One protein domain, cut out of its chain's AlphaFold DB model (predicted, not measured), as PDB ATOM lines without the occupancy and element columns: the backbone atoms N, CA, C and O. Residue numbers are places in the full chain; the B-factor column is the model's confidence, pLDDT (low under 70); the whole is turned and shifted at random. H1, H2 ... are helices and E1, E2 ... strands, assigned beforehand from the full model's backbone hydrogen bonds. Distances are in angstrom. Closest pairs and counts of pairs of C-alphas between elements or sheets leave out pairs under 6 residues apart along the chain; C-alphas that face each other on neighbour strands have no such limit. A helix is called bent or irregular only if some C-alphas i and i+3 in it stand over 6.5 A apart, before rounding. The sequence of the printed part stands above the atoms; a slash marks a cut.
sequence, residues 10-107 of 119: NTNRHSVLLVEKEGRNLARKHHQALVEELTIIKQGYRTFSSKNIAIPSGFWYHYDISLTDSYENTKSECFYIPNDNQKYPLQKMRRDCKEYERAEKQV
ATOM      1  N   ASN A  10     152.593 172.236 104.757       97.06
ATOM      2  CA  ASN A  10     153.877 172.055 105.434       97.06
ATOM      3  C   ASN A  10     153.774 171.154 106.668       97.06
ATOM      4  O   ASN A  10     154.756 170.488 106.984       97.06
ATOM      5  N   THR A  11     152.611 171.099 107.325       97.56
ATOM      6  CA  THR A  11     152.363 170.148 108.413       97.56
ATOM      7  C   THR A  11     152.556 168.724 107.895       97.56
ATOM      8  O   THR A  11     153.422 168.026 108.412       97.56
ATOM      9  N   ASN A  12     151.895 168.359 106.791       97.69
ATOM     10  CA  ASN A  12     152.054 167.049 106.154       97.69
ATOM     11  C   ASN A  12     153.480 166.840 105.605       97.69
ATOM     12  O   ASN A  12     154.251 165.986 106.045       97.69
ATOM     13  N   ARG A  13     153.880 167.687 104.647       97.19
ATOM     14  CA  ARG A  13     155.084 167.453 103.824       97.19
ATOM     15  C   ARG A  13     156.404 167.620 104.575       97.19
ATOM     16  O   ARG A  13     157.451 167.279 104.023       97.19
ATOM     17  N   HIS A  14     156.383 168.185 105.780       97.31
ATOM     18  CA  HIS A  14     157.578 168.363 106.597       97.31
ATOM     19  C   HIS A  14     157.422 167.755 107.984       97.31
ATOM     20  O   HIS A  14     158.165 166.836 108.307       97.31
ATOM     21  N   SER A  15     156.505 168.267 108.801       97.81
ATOM     22  CA  SER A  15     156.453 167.921 110.224       97.81
ATOM     23  C   SER A  15     156.010 166.471 110.453       97.81
ATOM     24  O   SER A  15     156.745 165.715 111.088       97.81
ATOM     25  N   VAL A  16     154.882 166.060 109.862       97.50
ATOM     26  CA  VAL A  16     154.383 164.672 109.896       97.50
ATOM     27  C   VAL A  16     155.411 163.741 109.267       97.50
ATOM     28  O   VAL A  16     155.880 162.811 109.916       97.50
ATOM     29  N   LEU A  17     155.896 164.071 108.064       97.81
ATOM     30  CA  LEU A  17     156.926 163.278 107.389       97.81
ATOM     31  C   LEU A  17     158.192 163.062 108.241       97.81
ATOM     32  O   LEU A  17     158.807 161.996 108.163       97.81
ATOM     33  N   LEU A  18     158.633 164.059 109.015       98.25
ATOM     34  CA  LEU A  18     159.787 163.921 109.911       98.25
ATOM     35  C   LEU A  18     159.494 162.967 111.070       98.25
ATOM     36  O   LEU A  18     160.334 162.119 111.364       98.25
ATOM     37  N   VAL A  19     158.323 163.087 111.696       98.31
ATOM     38  CA  VAL A  19     157.909 162.209 112.799       98.31
ATOM     39  C   VAL A  19     157.744 160.770 112.316       98.31
ATOM     40  O   VAL A  19     158.297 159.862 112.928       98.31
ATOM     41  N   GLU A  20     157.111 160.543 111.167       97.81
ATOM     42  CA  GLU A  20     156.998 159.203 110.580       97.81
ATOM     43  C   GLU A  20     158.357 158.607 110.177       97.81
ATOM     44  O   GLU A  20     158.582 157.399 110.286       97.81
ATOM     45  N   LYS A  21     159.289 159.434 109.673       98.31
ATOM     46  CA  LYS A  21     160.666 158.986 109.402       98.31
ATOM     47  C   LYS A  21     161.347 158.530 110.684       98.31
ATOM     48  O   LYS A  21     162.038 157.515 110.645       98.31
ATOM     49  N   GLU A  22     161.144 159.247 111.786       97.75
ATOM     50  CA  GLU A  22     161.674 158.831 113.078       97.75
ATOM     51  C   GLU A  22     161.013 157.545 113.571       97.75
ATOM     52  O   GLU A  22     161.730 156.619 113.929       97.75
ATOM     53  N   GLY A  23     159.689 157.410 113.460       96.81
ATOM     54  CA  GLY A  23     158.983 156.158 113.747       96.81
ATOM     55  C   GLY A  23     159.570 154.957 112.995       96.81
ATOM     56  O   GLY A  23     159.876 153.922 113.586       96.81
ATOM     57  N   ARG A  24     159.857 155.117 111.696       97.56
ATOM     58  CA  ARG A  24     160.543 154.081 110.900       97.56
ATOM     59  C   ARG A  24     161.982 153.824 111.357       97.56
ATOM     60  O   ARG A  24     162.445 152.689 111.277       97.56
ATOM     61  N   ASN A  25     162.709 154.842 111.817       97.00
ATOM     62  CA  ASN A  25     164.047 154.655 112.386       97.00
ATOM     63  C   ASN A  25     163.994 153.898 113.716       97.00
ATOM     64  O   ASN A  25     164.858 153.058 113.963       97.00
ATOM     65  N   LEU A  26     162.995 154.178 114.554       95.00
ATOM     66  CA  LEU A  26     162.752 153.460 115.798       95.00
ATOM     67  C   LEU A  26     162.457 151.986 115.510       95.00
ATOM     68  O   LEU A  26     163.133 151.128 116.072       95.00
ATOM     69  N   ALA A  27     161.573 151.697 114.553       94.31
ATOM     70  CA  ALA A  27     161.246 150.336 114.122       94.31
ATOM     71  C   ALA A  27     162.445 149.548 113.559       94.31
ATOM     72  O   ALA A  27     162.451 148.327 113.593       94.31
ATOM     73  N   ARG A  28     163.485 150.224 113.045       95.06
ATOM     74  CA  ARG A  28     164.732 149.567 112.599       95.06
ATOM     75  C   ARG A  28     165.679 149.203 113.740       95.06
ATOM     76  O   ARG A  28     166.562 148.376 113.545       95.06
ATOM     77  N   LYS A  29     165.572 149.889 114.880       92.56
ATOM     78  CA  LYS A  29     166.483 149.749 116.032       92.56
ATOM     79  C   LYS A  29     165.913 148.867 117.138       92.56
ATOM     80  O   LYS A  29     166.664 148.440 118.006       92.56
ATOM     81  N   HIS A  30     164.604 148.656 117.126       91.25
ATOM     82  CA  HIS A  30     163.867 147.946 118.159       91.25
ATOM     83  C   HIS A  30     163.223 146.705 117.557       91.25
ATOM     84  O   HIS A  30     163.018 146.627 116.347       91.25
ATOM     85  N   HIS A  31     162.932 145.732 118.412       89.88
ATOM     86  CA  HIS A  31     162.293 144.495 117.996       89.88
ATOM     87  C   HIS A  31     160.841 144.747 117.561       89.88
ATOM     88  O   HIS A  31     160.391 144.240 116.537       89.88
ATOM     89  N   GLN A  32     160.141 145.608 118.304       90.12
ATOM     90  CA  GLN A  32     158.788 146.059 117.997       90.12
ATOM     91  C   GLN A  32     158.682 147.580 118.122       90.12
ATOM     92  O   GLN A  32     159.339 148.199 118.964       90.12
ATOM     93  N   ALA A  33     157.834 148.172 117.281       92.62
ATOM     94  CA  ALA A  33     157.448 149.576 117.341       92.62
ATOM     95  C   ALA A  33     155.958 149.697 116.991       92.62
ATOM     96  O   ALA A  33     155.569 149.458 115.847       92.62
ATOM     97  N   LEU A  34     155.138 150.044 117.980       93.44
ATOM     98  CA  LEU A  34     153.727 150.382 117.815       93.44
ATOM     99  C   LEU A  34     153.599 151.900 117.688       93.44
ATOM    100  O   LEU A  34     154.365 152.632 118.313       93.44
ATOM    101  N   VAL A  35     152.652 152.369 116.877       95.38
ATOM    102  CA  VAL A  35     152.324 153.791 116.767       95.38
ATOM    103  C   VAL A  35     150.830 153.998 116.935       95.38
ATOM    104  O   VAL A  35     150.028 153.317 116.298       95.38
ATOM    105  N   GLU A  36     150.484 154.980 117.754       94.56
ATOM    106  CA  GLU A  36     149.143 155.526 117.876       94.56
ATOM    107  C   GLU A  36     149.157 156.989 117.434       94.56
ATOM    108  O   GLU A  36     150.026 157.775 117.825       94.56
ATOM    109  N   GLU A  37     148.197 157.352 116.587       94.38
ATOM    110  CA  GLU A  37     147.998 158.724 116.140       94.38
ATOM    111  C   GLU A  37     146.680 159.261 116.691       94.38
ATOM    112  O   GLU A  37     145.613 158.685 116.478       94.38
ATOM    113  N   LEU A  38     146.751 160.420 117.342       93.62
ATOM    114  CA  LEU A  38     145.586 161.129 117.841       93.62
ATOM    115  C   LEU A  38     145.412 162.473 117.129       93.62
ATOM    116  O   LEU A  38     146.262 163.362 117.189       93.62
ATOM    117  N   THR A  39     144.245 162.658 116.517       93.69
ATOM    118  CA  THR A  39     143.842 163.920 115.886       93.69
ATOM    119  C   THR A  39     143.159 164.845 116.895       93.69
ATOM    120  O   THR A  39     142.160 164.478 117.511       93.69
ATOM    121  N   ILE A  40     143.639 166.086 117.021       93.25
ATOM    122  CA  ILE A  40     143.108 167.062 117.979       93.25
ATOM    123  C   ILE A  40     142.194 168.073 117.294       93.25
ATOM    124  O   ILE A  40     142.644 168.933 116.529       93.25
ATOM    125  N   ILE A  41     140.912 168.050 117.654       90.44
ATOM    126  CA  ILE A  41     139.907 169.031 117.236       90.44
ATOM    127  C   ILE A  41     139.574 169.923 118.437       90.44
ATOM    128  O   ILE A  41     139.093 169.447 119.460       90.44
ATOM    129  N   LYS A  42     139.836 171.227 118.322       88.38
ATOM    130  CA  LYS A  42     139.489 172.218 119.355       88.38
ATOM    131  C   LYS A  42     138.141 172.865 119.055       88.38
ATOM    132  O   LYS A  42     137.747 172.962 117.896       88.38
ATOM    133  N   GLN A  43     137.456 173.351 120.089       85.50
ATOM    134  CA  GLN A  43     136.234 174.138 119.919       85.50
ATOM    135  C   GLN A  43     136.486 175.346 119.000       85.50
ATOM    136  O   GLN A  43     137.541 175.975 119.071       85.50
ATOM    137  N   GLY A  44     135.527 175.646 118.118       85.62
ATOM    138  CA  GLY A  44     135.689 176.681 117.092       85.62
ATOM    139  C   GLY A  44     136.539 176.245 115.893       85.62
ATOM    140  O   GLY A  44     137.074 177.094 115.180       85.62
ATOM    141  N   TYR A  45     136.695 174.932 115.670       88.62
ATOM    142  CA  TYR A  45     137.396 174.405 114.502       88.62
ATOM    143  C   TYR A  45     136.744 174.867 113.194       88.62
ATOM    144  O   TYR A  45     135.528 175.017 113.080       88.62
ATOM    145  N   ARG A  46     137.583 175.067 112.177       90.69
ATOM    146  CA  ARG A  46     137.128 175.352 110.814       90.69
ATOM    147  C   ARG A  46     136.778 174.051 110.110       90.69
ATOM    148  O   ARG A  46     137.344 173.008 110.426       90.69
ATOM    149  N   THR A  47     135.907 174.122 109.116       92.56
ATOM    150  CA  THR A  47     135.583 172.982 108.261       92.56
ATOM    151  C   THR A  47     136.097 173.190 106.840       92.56
ATOM    152  O   THR A  47     136.347 174.310 106.393       92.56
ATOM    153  N   PHE A  48     136.289 172.083 106.131       86.19
ATOM    154  CA  PHE A  48     136.660 172.039 104.727       86.19
ATOM    155  C   PHE A  48     135.539 171.397 103.907       86.19
ATOM    156  O   PHE A  48     134.982 170.365 104.296       86.19
ATOM    157  N   SER A  49     135.297 171.955 102.716       84.94
ATOM    158  CA  SER A  49     134.301 171.515 101.724       84.94
ATOM    159  C   SER A  49     132.835 171.632 102.161       84.94
ATOM    160  O   SER A  49     132.523 171.871 103.324       84.94
ATOM    161  N   SER A  50     131.918 171.389 101.220       87.31
ATOM    162  CA  SER A  50     130.472 171.300 101.477       87.31
ATOM    163  C   SER A  50     130.075 170.147 102.408       87.31
ATOM    164  O   SER A  50     128.963 170.138 102.925       87.31
ATOM    165  N   LYS A  51     130.975 169.182 102.645       88.75
ATOM    166  CA  LYS A  51     130.768 168.060 103.573       88.75
ATOM    167  C   LYS A  51     131.166 168.383 105.017       88.75
ATOM    168  O   LYS A  51     131.144 167.485 105.850       88.75
ATOM    169  N   ASN A  52     131.539 169.632 105.307       90.12
ATOM    170  CA  ASN A  52     131.870 170.114 106.650       90.12
ATOM    171  C   ASN A  52     132.924 169.265 107.382       90.12
ATOM    172  O   ASN A  52     132.834 169.036 108.585       90.12
ATOM    173  N   ILE A  53     133.946 168.805 106.660       89.25
ATOM    174  CA  ILE A  53     135.011 167.982 107.241       89.25
ATOM    175  C   ILE A  53     135.818 168.850 108.209       89.25
ATOM    176  O   ILE A  53     136.350 169.880 107.799       89.25
ATOM    177  N   ALA A  54     135.910 168.458 109.479       92.06
ATOM    178  CA  ALA A  54     136.656 169.210 110.481       92.06
ATOM    179  C   ALA A  54     138.137 169.333 110.093       92.06
ATOM    180  O   ALA A  54     138.774 168.351 109.717       92.06
ATOM    181  N   ILE A  55     138.686 170.543 110.203       94.00
ATOM    182  CA  ILE A  55     140.119 170.801 110.078       94.00
ATOM    183  C   ILE A  55     140.726 170.684 111.482       94.00
ATOM    184  O   ILE A  55     140.414 171.516 112.343       94.00
ATOM    185  N   PRO A  56     141.589 169.685 111.739       95.00
ATOM    186  CA  PRO A  56     142.235 169.512 113.031       95.00
ATOM    187  C   PRO A  56     143.114 170.703 113.401       95.00
ATOM    188  O   PRO A  56     143.670 171.384 112.541       95.00
ATOM    189  N   SER A  57     143.288 170.910 114.701       95.19
ATOM    190  CA  SER A  57     144.234 171.878 115.261       95.19
ATOM    191  C   SER A  57     145.662 171.329 115.377       95.19
ATOM    192  O   SER A  57     146.619 172.104 115.415       95.19
ATOM    193  N   GLY A  58     145.816 170.006 115.404       96.50
ATOM    194  CA  GLY A  58     147.104 169.334 115.492       96.50
ATOM    195  C   GLY A  58     146.959 167.827 115.646       96.50
ATOM    196  O   GLY A  58     145.842 167.307 115.693       96.50
ATOM    197  N   PHE A  59     148.102 167.160 115.743       96.94
ATOM    198  CA  PHE A  59     148.227 165.708 115.752       96.94
ATOM    199  C   PHE A  59     149.231 165.287 116.816       96.94
ATOM    200  O   PHE A  59     150.284 165.913 116.965       96.94
ATOM    201  N   TRP A  60     148.903 164.235 117.546       97.62
ATOM    202  CA  TRP A  60     149.815 163.548 118.439       97.62
ATOM    203  C   TRP A  60     150.226 162.216 117.834       97.62
ATOM    204  O   TRP A  60     149.395 161.521 117.264       97.62
ATOM    205  N   TYR A  61     151.493 161.865 118.010       97.75
ATOM    206  CA  TYR A  61     152.037 160.551 117.695       97.75
ATOM    207  C   TYR A  61     152.654 159.991 118.967       97.75
ATOM    208  O   TYR A  61     153.530 160.639 119.548       97.75
ATOM    209  N   HIS A  62     152.221 158.807 119.378       97.12
ATOM    210  CA  HIS A  62     152.775 158.060 120.500       97.12
ATOM    211  C   HIS A  62     153.350 156.751 119.970       97.12
ATOM    212  O   HIS A  62     152.659 155.968 119.325       97.12
ATOM    213  N   TYR A  63     154.651 156.563 120.171       96.38
ATOM    214  CA  TYR A  63     155.362 155.356 119.784       96.38
ATOM    215  C   TYR A  63     155.721 154.553 121.020       96.38
ATOM    216  O   TYR A  63     156.455 155.066 121.863       96.38
ATOM    217  N   ASP A  64     155.311 153.290 121.065       94.25
ATOM    218  CA  ASP A  64     155.798 152.324 122.045       94.25
ATOM    219  C   ASP A  64     156.782 151.369 121.380       94.25
ATOM    220  O   ASP A  64     156.469 150.684 120.404       94.25
ATOM    221  N   ILE A  65     158.003 151.342 121.904       93.25
ATOM    222  CA  ILE A  65     159.120 150.573 121.360       93.25
ATOM    223  C   ILE A  65     159.603 149.546 122.379       93.25
ATOM    224  O   ILE A  65     159.805 149.869 123.550       93.25
ATOM    225  N   SER A  66     159.820 148.312 121.921       90.12
ATOM    226  CA  SER A  66     160.338 147.219 122.750       90.12
ATOM    227  C   SER A  66     161.581 146.579 122.140       90.12
ATOM    228  O   SER A  66     161.706 146.439 120.922       90.12
ATOM    229  N   LEU A  67     162.520 146.186 123.003       83.56
ATOM    230  CA  LEU A  67     163.709 145.411 122.630       83.56
ATOM    231  C   LEU A  67     163.452 143.896 122.629       83.56
ATOM    232  O   LEU A  67     164.322 143.142 122.197       83.56
ATOM    233  N   THR A  68     162.284 143.458 123.096       81.75
ATOM    234  CA  THR A  68     161.868 142.053 123.181       81.75
ATOM    235  C   THR A  68     160.520 141.855 122.488       81.75
ATOM    236  O   THR A  68     159.871 142.818 122.083       81.75
ATOM    237  N   ASP A  69     160.081 140.601 122.366       76.62
ATOM    238  CA  ASP A  69     158.738 140.248 121.882       76.62
ATOM    239  C   ASP A  69     157.603 140.732 122.806       76.62
ATOM    240  O   ASP A  69     156.438 140.738 122.408       76.62
ATOM    241  N   SER A  70     157.931 141.098 124.050       73.06
ATOM    242  CA  SER A  70     156.982 141.561 125.061       73.06
ATOM    243  C   SER A  70     157.010 143.082 125.216       73.06
ATOM    244  O   SER A  70     158.067 143.712 125.171       73.06
ATOM    245  N   TYR A  71     155.846 143.678 125.483       68.88
ATOM    246  CA  TYR A  71     155.704 145.106 125.792       68.88
ATOM    247  C   TYR A  71     155.915 145.422 127.291       68.88
ATOM    248  O   TYR A  71     155.595 146.511 127.750       68.88
ATOM    249  N   GLU A  72     156.455 144.487 128.082       70.81
ATOM    250  CA  GLU A  72     156.612 144.652 129.541       70.81
ATOM    251  C   GLU A  72     157.661 145.708 129.928       70.81
ATOM    252  O   GLU A  72     157.565 146.305 130.995       70.81
ATOM    253  N   ASN A  73     158.644 145.961 129.057       69.25
ATOM    254  CA  ASN A  73     159.705 146.954 129.255       69.25
ATOM    255  C   ASN A  73     159.764 147.937 128.082       69.25
ATOM    256  O   ASN A  73     160.823 148.166 127.487       69.25
ATOM    257  N   THR A  74     158.613 148.482 127.702       85.50
ATOM    258  CA  THR A  74     158.546 149.442 126.605       85.50
ATOM    259  C   THR A  74     159.095 150.793 127.001       85.50
ATOM    260  O   THR A  74     158.985 151.259 128.135       85.50
ATOM    261  N   LYS A  75     159.694 151.447 126.014       92.19
ATOM    262  CA  LYS A  75     159.982 152.869 126.075       92.19
ATOM    263  C   LYS A  75     158.991 153.587 125.172       92.19
ATOM    264  O   LYS A  75     158.724 153.125 124.068       92.19
ATOM    265  N   SER A  76     158.505 154.735 125.621       94.62
ATOM    266  CA  SER A  76     157.592 155.556 124.831       94.62
ATOM    267  C   SER A  76     158.296 156.799 124.286       94.62
ATOM    268  O   SER A  76     159.102 157.431 124.978       94.62
ATOM    269  N   GLU A  77     157.996 157.166 123.042       97.31
ATOM    270  CA  GLU A  77     158.360 158.460 122.459       97.31
ATOM    271  C   GLU A  77     157.123 159.168 121.910       97.31
ATOM    272  O   GLU A  77     156.383 158.601 121.110       97.31
ATOM    273  N   CYS A  78     156.923 160.430 122.303       98.12
ATOM    274  CA  CYS A  78     155.744 161.195 121.915       98.12
ATOM    275  C   CYS A  78     156.095 162.482 121.174       98.12
ATOM    276  O   CYS A  78     157.069 163.176 121.492       98.12
ATOM    277  N   PHE A  79     155.264 162.818 120.191       98.50
ATOM    278  CA  PHE A  79     155.406 164.006 119.362       98.50
ATOM    279  C   PHE A  79     154.066 164.720 119.210       98.50
ATOM    280  O   PHE A  79     153.046 164.079 118.980       98.50
ATOM    281  N   TYR A  80     154.088 166.050 119.269       98.25
ATOM    282  CA  TYR A  80     152.948 166.897 118.937       98.25
ATOM    283  C   TYR A  80     153.269 167.793 117.744       98.25
ATOM    284  O   TYR A  80     154.307 168.461 117.703       98.25
ATOM    285  N   ILE A  81     152.337 167.842 116.796       98.25
ATOM    286  CA  ILE A  81     152.457 168.588 115.550       98.25
ATOM    287  C   ILE A  81     151.267 169.548 115.408       98.25
ATOM    288  O   ILE A  81     150.139 169.099 115.199       98.25
ATOM    289  N   PRO A  82     151.483 170.874 115.465       97.38
ATOM    290  CA  PRO A  82     150.452 171.850 115.116       97.38
ATOM    291  C   PRO A  82     150.053 171.775 113.632       97.38
ATOM    292  O   PRO A  82     150.902 171.656 112.741       97.38
ATOM    293  N   ASN A  83     148.756 171.910 113.342       97.19
ATOM    294  CA  ASN A  83     148.238 171.972 111.971       97.19
ATOM    295  C   ASN A  83     148.181 173.414 111.435       97.19
ATOM    296  O   ASN A  83     147.140 173.897 110.989       97.19
ATOM    297  N   ASP A  84     149.295 174.139 111.533       96.31
ATOM    298  CA  ASP A  84     149.362 175.589 111.299       96.31
ATOM    299  C   ASP A  84     150.231 175.997 110.097       96.31
ATOM    300  O   ASP A  84     150.501 177.180 109.887       96.31
ATOM    301  N   ASN A  85     150.643 175.025 109.276       96.50
ATOM    302  CA  ASN A  85     151.487 175.223 108.096       96.50
ATOM    303  C   ASN A  85     152.907 175.752 108.395       96.50
ATOM    304  O   ASN A  85     153.626 176.123 107.456       96.50
ATOM    305  N   GLN A  86     153.338 175.776 109.658       97.19
ATOM    306  CA  GLN A  86     154.723 176.064 110.016       97.19
ATOM    307  C   GLN A  86     155.592 174.805 109.905       97.19
ATOM    308  O   GLN A  86     155.109 173.674 109.839       97.19
ATOM    309  N   LYS A  87     156.912 175.008 109.841       96.50
ATOM    310  CA  LYS A  87     157.896 173.920 109.843       96.50
ATOM    311  C   LYS A  87     158.567 173.868 111.204       96.50
ATOM    312  O   LYS A  87     159.105 174.878 111.659       96.50
ATOM    313  N   TYR A  88     158.604 172.684 111.801       95.06
ATOM    314  CA  TYR A  88     159.262 172.466 113.082       95.06
ATOM    315  C   TYR A  88     160.396 171.447 112.941       95.06
ATOM    316  O   TYR A  88     160.237 170.446 112.242       95.06
ATOM    317  N   PRO A  89     161.548 171.667 113.596       97.19
ATOM    318  CA  PRO A  89     162.535 170.611 113.767       97.19
ATOM    319  C   PRO A  89     161.979 169.523 114.699       97.19
ATOM    320  O   PRO A  89     161.214 169.822 115.620       97.19
ATOM    321  N   LEU A  90     162.408 168.275 114.496       97.31
ATOM    322  CA  LEU A  90     161.917 167.100 115.229       97.31
ATOM    323  C   LEU A  90     161.983 167.277 116.756       97.31
ATOM    324  O   LEU A  90     161.025 166.975 117.462       97.31
ATOM    325  N   GLN A  91     163.075 167.852 117.266       97.06
ATOM    326  CA  GLN A  91     163.284 168.080 118.700       97.06
ATOM    327  C   GLN A  91     162.232 169.016 119.308       97.06
ATOM    328  O   GLN A  91     161.858 168.840 120.461       97.06
ATOM    329  N   LYS A  92     161.728 169.994 118.542       97.25
ATOM    330  CA  LYS A  92     160.675 170.906 119.020       97.25
ATOM    331  C   LYS A  92     159.296 170.254 119.045       97.25
ATOM    332  O   LYS A  92     158.439 170.741 119.782       97.25
ATOM    333  N   MET A  93     159.093 169.203 118.252       98.12
ATOM    334  CA  MET A  93     157.851 168.428 118.217       98.12
ATOM    335  C   MET A  93     157.832 167.325 119.274       98.12
ATOM    336  O   MET A  93     156.752 166.936 119.696       98.12
ATOM    337  N   ARG A  94     158.995 166.850 119.739       98.12
ATOM    338  CA  ARG A  94     159.080 165.884 120.843       98.12
ATOM    339  C   ARG A  94     158.478 166.481 122.124       98.12
ATOM    340  O   ARG A  94     158.723 167.647 122.457       98.12
ATOM    341  N   ARG A  95     157.675 165.687 122.826       97.94
ATOM    342  CA  ARG A  95     156.943 166.071 124.043       97.94
ATOM    343  C   ARG A  95     156.987 164.953 125.077       97.94
ATOM    344  O   ARG A  95     157.314 163.816 124.742       97.94
ATOM    345  N   ASP A  96     156.676 165.293 126.324       96.94
ATOM    346  CA  ASP A  96     156.492 164.290 127.374       96.94
ATOM    347  C   ASP A  96     155.236 163.462 127.055       96.94
ATOM    348  O   ASP A  96     154.178 164.020 126.759       96.94
ATOM    349  N   CYS A  97     155.335 162.133 127.110       96.00
ATOM    350  CA  CYS A  97     154.195 161.251 126.866       96.00
ATOM    351  C   CYS A  97     153.062 161.431 127.883       96.00
ATOM    352  O   CYS A  97     151.900 161.219 127.548       96.00
ATOM    353  N   LYS A  98     153.341 161.978 129.071       95.44
ATOM    354  CA  LYS A  98     152.289 162.376 130.019       95.44
ATOM    355  C   LYS A  98     151.363 163.457 129.459       95.44
ATOM    356  O   LYS A  98     150.225 163.581 129.913       95.44
ATOM    357  N   GLU A  99     151.828 164.280 128.519       95.44
ATOM    358  CA  GLU A  99     150.975 165.253 127.828       95.44
ATOM    359  C   GLU A  99     150.033 164.563 126.835       95.44
ATOM    360  O   GLU A  99     148.858 164.932 126.770       95.44
ATOM    361  N   TYR A 100     150.522 163.541 126.126       93.94
ATOM    362  CA  TYR A 100     149.709 162.700 125.247       93.94
ATOM    363  C   TYR A 100     148.605 161.987 126.030       93.94
ATOM    364  O   TYR A 100     147.435 162.185 125.729       93.94
ATOM    365  N   GLU A 101     148.952 161.273 127.104       91.56
ATOM    366  CA  GLU A 101     147.988 160.542 127.945       91.56
ATOM    367  C   GLU A 101     146.884 161.457 128.503       91.56
ATOM    368  O   GLU A 101     145.729 161.062 128.673       91.56
ATOM    369  N   ARG A 102     147.227 162.712 128.826       91.56
ATOM    370  CA  ARG A 102     146.244 163.714 129.265       91.56
ATOM    371  C   ARG A 102     145.335 164.158 128.130       91.56
ATOM    372  O   ARG A 102     144.160 164.406 128.388       91.56
ATOM    373  N   ALA A 103     145.874 164.318 126.923       88.00
ATOM    374  CA  ALA A 103     145.101 164.683 125.745       88.00
ATOM    375  C   ALA A 103     144.164 163.541 125.341       88.00
ATOM    376  O   ALA A 103     142.980 163.786 125.148       88.00
ATOM    377  N   GLU A 104     144.658 162.305 125.316       85.25
ATOM    378  CA  GLU A 104     143.894 161.092 125.027       85.25
ATOM    379  C   GLU A 104     142.701 160.932 125.981       85.25
ATOM    380  O   GLU A 104     141.568 160.756 125.544       85.25
ATOM    381  N   LYS A 105     142.899 161.133 127.289       82.75
ATOM    382  CA  LYS A 105     141.804 161.089 128.282       82.75
ATOM    383  C   LYS A 105     140.744 162.180 128.100       82.75
ATOM    384  O   LYS A 105     139.658 162.065 128.664       82.75
ATOM    385  N   GLN A 106     141.044 163.248 127.356       72.56
ATOM    386  CA  GLN A 106     140.076 164.290 126.986       72.56
ATOM    387  C   GLN A 106     139.328 163.955 125.690       72.56
ATOM    388  O   GLN A 106     138.327 164.605 125.387       72.56
ATOM    389  N   VAL A 107     139.770 162.933 124.949       61.91
ATOM    390  CA  VAL A 107     139.090 162.372 123.774       61.91
ATOM    391  C   VAL A 107     137.921 161.526 124.262       61.91
ATOM    392  O   VAL A 107     137.871 160.310 124.138       61.91
TER     393      VAL A 107
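What this domain is: This is residues 10 to 107 of the 119 residues of the protein "Endonuclease" of Helicobacter pylori UM065 (UniProt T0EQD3). One long helix, H1, runs along one face of a three-stranded sheet, and a short helix, H3, lies aslant over the other face, giving three layers. The tiny helix H2 sits beside the edge strand E3, and the loop of residues 41 to 57 extends beyond the end of the sheet where E1 ends and E2 begins. The printed part has 98 residues with three named helices and three named strands in the order H1 E1 E2 E3 H2 H3; the class is mixed, helices and strands. The antiparallel sheet, in the order E1 - E2 - E3, is a meander, each strand the antiparallel neighbour of the one before. The whole is only just compact, close to loose, with a radius of gyration of the C-alphas of 14.8 A, and elongated, spanning 47 by 28 by 24 A.

How they stand to each other: Start with H1, residues 10 to 29, which is on the sheet of E1, residues 32 to 40, E2, residues 58 to 66, and E3, residues 75 to 82. Its height over the sheet is 9.5 A, and it runs along the strands over E2, at 0 degrees to E2 on the local plane; 2 of its C-alphas fall on E1, only just too few to be over that strand too. Its closest C-alphas to E2 are Gly 23 and Tyr 63, 7.1 A apart. E1 and E2 form a hairpin at 164 degrees; look at N 34 and O 64, 2.8 A apart and within hydrogen-bond range. E2 and E3 form another at 166 degrees, with N 63 and O 77 at 2.8 A. H2, residues 90 to 93, stands only just at the sheet's level, at 3.6 A; it only just touches H1, with 3 pairs of C-alphas within 8 A, the closest being Leu 18 and Leu 90 at 6.6 A. H3, residues 97 to 104, is on the opposite face from H1, 8.3 A over the sheet and slantwise to the strands, at 54 degrees to E2 on the local plane. It lies over E2 and only just over E3, where 3 of its C-alphas fall; its closest C-alphas to E3 are Cys 97 and Cys 78, 5.2 A apart. H1 and H3 are apart. Every O i to N i+4 pair is within hydrogen-bond range in H3, 14 of 16 in H1, and H2 is too short for one.

Where its parts are: Find C-alpha 10 at (153.877, 172.055, 105.434); from there H1 runs 27.7 A to C-alpha 29, with a kink of 26 degrees near residue 17. It is only just irregular: C-alphas 13 and 16 are 6.7 A apart. E1 covers 26.2 A, E2 26.8 A from C-alpha 58 at (147.104, 169.334, 115.492), and E3 23.9 A. H2 measures 5.2 A, and H3 10.5 A, ending at C-alpha 104, (143.894, 161.092, 125.027).

The domain as a whole: The C-alphas of Ser 50 and Thr 68, the two farthest apart, are 48.1 A from each other. The printed part has no cut, and the link from E1 to E2 is long, with 17 residues. Mean pLDDT of the printed part is 92.3; residues 71, 73 and 107 are under 70.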